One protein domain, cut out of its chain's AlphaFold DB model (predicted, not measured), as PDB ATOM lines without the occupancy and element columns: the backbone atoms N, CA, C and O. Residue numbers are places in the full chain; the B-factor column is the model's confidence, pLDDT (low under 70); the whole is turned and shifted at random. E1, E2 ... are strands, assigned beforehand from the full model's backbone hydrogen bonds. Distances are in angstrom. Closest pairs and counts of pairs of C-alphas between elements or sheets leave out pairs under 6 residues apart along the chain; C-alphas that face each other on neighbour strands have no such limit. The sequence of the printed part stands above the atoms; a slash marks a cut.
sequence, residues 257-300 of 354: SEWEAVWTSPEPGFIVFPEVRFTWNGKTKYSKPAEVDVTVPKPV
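AT A GLANCE: This is residues 257 to 300 of the 354 residues of the protein "Predicted protein" of Fusarium vanettenii (strain ATCC MYA-4622 / CBS 123669 / FGSC 9596 / NRRL 45880 / 77-13-4) (UniProt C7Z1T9). Picture a long, narrow ribbon made of one drawn-out hairpin: E2 and E3 make one leg, E4 and E5 the other, with a turn at residues 281 and 282 at one end. E1 lies beside E3 in one half of the ribbon, and residues 263 to 269 loop from E1 round to E2 in the other half. The printed part has 44 residues, no named helix and five named strands, E1 to E5 in order; its class is all strand. The sheets E1 - E3 - E4 and E2 - E5 are both antiparallel. The whole is loose, a rod of 43 by 13 by 13 A, with a radius of gyration of the C-alphas of 12.9 A.

IN THESE COORDINATES: Find C-alpha 258 at (179.658, 176.782, 195.927); there E1 begins, residues 258 to 262. E2 follows at residues 270 to 273. Then read E3, residues 275 to 280, 16.4 A long, and E4, residues 283 to 288, 14.7 A. E5, residues 291 to 297, is 14.2 A long and ends at C-alpha 297, (205.722, 159.675, 205.522).

HOW THE PARTS SIT: Look first at E3, the inner strand. It is antiparallel to E1 at 164 degrees, with N 262 and O 275 2.9 A apart, within hydrogen-bond range. E3 and E4 form a hairpin at 154 degrees; check N 278 and O 286, 2.9 A. E2 runs on into E3 at 20 degrees, and E4 into E5 at 25 degrees. E2 and E5 are antiparallel at 149 degrees, with N 273 and O 291 at 2.8 A. E1 and E5 are apart.

THE WHOLE: The farthest C-alphas, those of Asn 281 and Val 300, are 43.0 A apart. The printed part has no cut and no long link. The model's pLDDT is under 70 at residue 257 and residues 296 to 300.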
ATOM      1  N   SER A 257     178.219 180.369 197.418       63.75
ATOM      2  CA  SER A 257     177.231 179.687 196.572       63.75
ATOM      3  C   SER A 257     177.680 178.260 196.262       63.75
ATOM      4  O   SER A 257     176.852 177.366 196.127       63.75
ATOM      5  N   GLU A 258     178.997 178.062 196.162       72.88
ATOM      6  CA  GLU A 258     179.658 176.782 195.927       72.88
ATOM      7  C   GLU A 258     180.981 176.761 196.710       72.88
ATOM      8  O   GLU A 258     181.694 177.767 196.766       72.88
ATOM      9  N   TRP A 259     181.339 175.618 197.295       76.25
ATOM     10  CA  TRP A 259     182.682 175.378 197.828       76.25
ATOM     11  C   TRP A 259     183.251 174.097 197.222       76.25
ATOM     12  O   TRP A 259     182.516 173.146 196.960       76.25
ATOM     13  N   GLU A 260     184.557 174.088 196.974       77.38
ATOM     14  CA  GLU A 260     185.261 172.975 196.339       77.38
ATOM     15  C   GLU A 260     186.489 172.612 197.183       77.38
ATOM     16  O   GLU A 260     187.262 173.488 197.569       77.38
ATOM     17  N   ALA A 261     186.659 171.319 197.465       80.88
ATOM     18  CA  ALA A 261     187.873 170.760 198.050       80.88
ATOM     19  C   ALA A 261     188.588 169.927 196.979       80.88
ATOM     20  O   ALA A 261     188.138 168.830 196.638       80.88
ATOM     21  N   VAL A 262     189.677 170.458 196.421       81.12
ATOM     22  CA  VAL A 262     190.416 169.810 195.329       81.12
ATOM     23  C   VAL A 262     191.548 168.960 195.899       81.12
ATOM     24  O   VAL A 262     192.550 169.468 196.401       81.12
ATOM     25  N   TRP A 263     191.386 167.642 195.796       79.38
ATOM     26  CA  TRP A 263     192.324 166.633 196.299       79.38
ATOM     27  C   TRP A 263     193.396 166.262 195.257       79.38
ATOM     28  O   TRP A 263     193.629 165.088 194.973       79.38
ATOM     29  N   THR A 264     194.029 167.260 194.636       74.69
ATOM     30  CA  THR A 264     195.118 167.047 193.666       74.69
ATOM     31  C   THR A 264     196.476 167.039 194.357       74.69
ATOM     32  O   THR A 264     197.033 168.100 194.632       74.69
ATOM     33  N   SER A 265     197.031 165.846 194.581       71.00
ATOM     34  CA  SER A 265     198.459 165.692 194.884       71.00
ATOM     35  C   SER A 265     199.270 165.562 193.592       71.00
ATOM     36  O   SER A 265     198.861 164.782 192.727       71.00
ATOM     37  N   PRO A 266     200.430 166.229 193.456       70.69
ATOM     38  CA  PRO A 266     201.421 165.860 192.448       70.69
ATOM     39  C   PRO A 266     202.157 164.558 192.816       70.69
ATOM     40  O   PRO A 266     202.635 163.858 191.928       70.69
ATOM     41  N   GLU A 267     202.230 164.218 194.108       73.38
ATOM     42  CA  GLU A 267     203.047 163.116 194.627       73.38
ATOM     43  C   GLU A 267     202.182 162.041 195.314       73.38
ATOM     44  O   GLU A 267     201.430 162.345 196.250       73.38
ATOM     45  N   PRO A 268     202.249 160.768 194.877       72.12
ATOM     46  CA  PRO A 268     201.548 159.675 195.536       72.12
ATOM     47  C   PRO A 268     202.315 159.222 196.785       72.12
ATOM     48  O   PRO A 268     203.454 158.778 196.687       72.12
ATOM     49  N   GLY A 269     201.669 159.257 197.956       77.12
ATOM     50  CA  GLY A 269     202.240 158.701 199.194       77.12
ATOM     51  C   GLY A 269     202.351 159.652 200.386       77.12
ATOM     52  O   GLY A 269     202.867 159.230 201.414       77.12
ATOM     53  N   PHE A 270     201.839 160.881 200.299       76.12
ATOM     54  CA  PHE A 270     201.814 161.834 201.417       76.12
ATOM     55  C   PHE A 270     200.397 162.117 201.926       76.12
ATOM     56  O   PHE A 270     199.407 161.791 201.265       76.12
ATOM     57  N   ILE A 271     200.303 162.729 203.110       72.75
ATOM     58  CA  ILE A 271     199.056 163.316 203.608       72.75
ATOM     59  C   ILE A 271     198.869 164.669 202.915       72.75
ATOM     60  O   ILE A 271     199.777 165.499 202.896       72.75
ATOM     61  N   VAL A 272     197.692 164.881 202.330       74.12
ATOM     62  CA  VAL A 272     197.389 166.062 201.513       74.12
ATOM     63  C   VAL A 272     196.163 166.758 202.072       74.12
ATOM     64  O   VAL A 272     195.065 166.200 202.067       74.12
ATOM     65  N   PHE A 273     196.345 167.995 202.521       79.75
ATOM     66  CA  PHE A 273     195.246 168.908 202.790       79.75
ATOM     67  C   PHE A 273     194.769 169.485 201.446       79.75
ATOM     68  O   PHE A 273     195.599 169.984 200.678       79.75
ATOM     69  N   PRO A 274     193.468 169.402 201.118       75.50
ATOM     70  CA  PRO A 274     192.960 169.792 199.805       75.50
ATOM     71  C   PRO A 274     193.064 171.301 199.583       75.50
ATOM     72  O   PRO A 274     193.027 172.081 200.537       75.50
ATOM     73  N   GLU A 275     193.103 171.729 198.318       83.50
ATOM     74  CA  GLU A 275     192.868 173.140 198.003       83.50
ATOM     75  C   GLU A 275     191.410 173.470 198.346       83.50
ATOM     76  O   GLU A 275     190.493 172.865 197.785       83.50
ATOM     77  N   VAL A 276     191.187 174.416 199.262       80.25
ATOM     78  CA  VAL A 276     189.841 174.826 199.691       80.25
ATOM     79  C   VAL A 276     189.469 176.122 198.990       80.25
ATOM     80  O   VAL A 276     189.975 177.193 199.336       80.25
ATOM     81  N   ARG A 277     188.557 176.028 198.021       81.81
ATOM     82  CA  ARG A 277     188.030 177.159 197.251       81.81
ATOM     83  C   ARG A 277     186.635 177.531 197.732       81.81
ATOM     84  O   ARG A 277     185.757 176.674 197.829       81.81
ATOM     85  N   PHE A 278     186.408 178.825 197.941       77.00
ATOM     86  CA  PHE A 278     185.079 179.381 198.184       77.00
ATOM     87  C   PHE A 278     184.669 180.295 197.023       77.00
ATOM     88  O   PHE A 278     185.380 181.245 196.661       77.00
ATOM     89  N   THR A 279     183.508 179.997 196.444       75.31
ATOM     90  CA  THR A 279     183.011 180.575 195.194       75.31
ATOM     91  C   THR A 279     181.672 181.262 195.431       75.31
ATOM     92  O   THR A 279     180.756 180.698 196.027       75.31
ATOM     93  N   TRP A 280     181.549 182.492 194.931       80.62
ATOM     94  CA  TRP A 280     180.314 183.274 194.961       80.62
ATOM     95  C   TRP A 280     179.943 183.677 193.537       80.62
ATOM     96  O   TRP A 280     180.721 184.354 192.859       80.62
ATOM     97  N   ASN A 281     178.752 183.278 193.087       80.38
ATOM     98  CA  ASN A 281     178.216 183.569 191.752       80.38
ATOM     99  C   ASN A 281     179.193 183.155 190.629       80.38
ATOM    100  O   ASN A 281     179.519 183.955 189.749       80.38
ATOM    101  N   GLY A 282     179.724 181.930 190.712       81.38
ATOM    102  CA  GLY A 282     180.689 181.378 189.752       81.38
ATOM    103  C   GLY A 282     182.080 182.028 189.771       81.38
ATOM    104  O   GLY A 282     182.867 181.807 188.855       81.38
ATOM    105  N   LYS A 283     182.404 182.857 190.777       74.88
ATOM    106  CA  LYS A 283     183.735 183.462 190.946       74.88
ATOM    107  C   LYS A 283     184.334 183.102 192.302       74.88
ATOM    108  O   LYS A 283     183.829 183.539 193.337       74.88
ATOM    109  N   THR A 284     185.442 182.367 192.283       80.12
ATOM    110  CA  THR A 284     186.284 182.118 193.458       80.12
ATOM    111  C   THR A 284     186.701 183.453 194.079       80.12
ATOM    112  O   THR A 284     187.227 184.326 193.385       80.12
ATOM    113  N   LYS A 285     186.435 183.650 195.375       74.81
ATOM    114  CA  LYS A 285     186.890 184.838 196.134       74.81
ATOM    115  C   LYS A 285     188.010 184.518 197.111       74.81
ATOM    116  O   LYS A 285     188.734 185.420 197.519       74.81
ATOM    117  N   TYR A 286     188.139 183.245 197.461       76.00
ATOM    118  CA  TYR A 286     189.145 182.714 198.360       76.00
ATOM    119  C   TYR A 286     189.580 181.349 197.831       76.00
ATOM    120  O   TYR A 286     188.733 180.531 197.468       76.00
ATOM    121  N   SER A 287     190.885 181.102 197.829       82.50
ATOM    122  CA  SER A 287     191.452 179.758 197.790       82.50
ATOM    123  C   SER A 287     192.534 179.674 198.863       82.50
ATOM    124  O   SER A 287     193.375 180.573 198.945       82.50
ATOM    125  N   LYS A 288     192.522 178.606 199.668       80.69
ATOM    126  CA  LYS A 288     193.736 178.137 200.342       80.69
ATOM    127  C   LYS A 288     194.368 177.078 199.429       80.69
ATOM    128  O   LYS A 288     193.674 176.096 199.164       80.69
ATOM    129  N   PRO A 289     195.632 177.232 198.984       79.31
ATOM    130  CA  PRO A 289     196.325 176.205 198.204       79.31
ATOM    131  C   PRO A 289     196.359 174.864 198.948       79.31
ATOM    132  O   PRO A 289     196.359 174.837 200.182       79.31
ATOM    133  N   ALA A 290     196.412 173.765 198.191       81.62
ATOM    134  CA  ALA A 290     196.668 172.444 198.754       81.62
ATOM    135  C   ALA A 290     198.024 172.431 199.479       81.62
ATOM    136  O   ALA A 290     198.986 173.059 199.033       81.62
ATOM    137  N   GLU A 291     198.094 171.710 200.593       82.62
ATOM    138  CA  GLU A 291     199.261 171.674 201.473       82.62
ATOM    139  C   GLU A 291     199.625 170.207 201.722       82.62
ATOM    140  O   GLU A 291     198.774 169.409 202.119       82.62
ATOM    141  N   VAL A 292     200.866 169.827 201.414       80.31
ATOM    142  CA  VAL A 292     201.337 168.437 201.487       80.31
ATOM    143  C   VAL A 292     202.236 168.294 202.707       80.31
ATOM    144  O   VAL A 292     203.274 168.953 202.788       80.31
ATOM    145  N   ASP A 293     201.861 167.427 203.647       77.19
ATOM    146  CA  ASP A 293     202.717 167.117 204.790       77.19
ATOM    147  C   ASP A 293     203.786 166.099 204.377       77.19
ATOM    148  O   ASP A 293     203.609 164.883 204.464       77.19
ATOM    149  N   VAL A 294     204.915 166.633 203.913       77.19
ATOM    150  CA  VAL A 294     206.131 165.871 203.597       77.19
ATOM    151  C   VAL A 294     206.895 165.409 204.847       77.19
ATOM    152  O   VAL A 294     207.848 164.640 204.727       77.19
ATOM    153  N   THR A 295     206.510 165.862 206.049       75.25
ATOM    154  CA  THR A 295     207.173 165.497 207.316       75.25
ATOM    155  C   THR A 295     206.585 164.245 207.963       75.25
ATOM    156  O   THR A 295     207.234 163.636 208.816       75.25
ATOM    157  N   VAL A 296     205.401 163.817 207.514       66.75
ATOM    158  CA  VAL A 296     204.761 162.550 207.883       66.75
ATOM    159  C   VAL A 296     204.750 161.615 206.665       66.75
ATOM    160  O   VAL A 296     203.796 161.630 205.881       66.75
ATOM    161  N   PRO A 297     205.782 160.765 206.485       61.31
ATOM    162  CA  PRO A 297     205.722 159.675 205.522       61.31
ATOM    163  C   PRO A 297     204.489 158.817 205.802       61.31
ATOM    164  O   PRO A 297     204.265 158.401 206.944       61.31
ATOM    165  N   LYS A 298     203.696 158.518 204.769       59.66
ATOM    166  CA  LYS A 298     202.623 157.527 204.890       59.66
ATOM    167  C   LYS A 298     203.232 156.221 205.418       59.66
ATOM    168  O   LYS A 298     204.228 155.770 204.844       59.66
ATOM    169  N   PRO A 299     202.656 155.589 206.459       62.62
ATOM    170  CA  PRO A 299     203.125 154.286 206.903       62.62
ATOM    171  C   PRO A 299     203.039 153.319 205.722       62.62
ATOM    172  O   PRO A 299     201.963 153.109 205.153       62.62
ATOM    173  N   VAL A 300     204.194 152.785 205.324       67.50
ATOM    174  CA  VAL A 300     204.282 151.763 204.280       67.50
ATOM    175  C   VAL A 300     203.411 150.589 204.736       67.50
ATOM    176  O   VAL A 300     203.590 150.138 205.872       67.50
TER     177      VAL A 300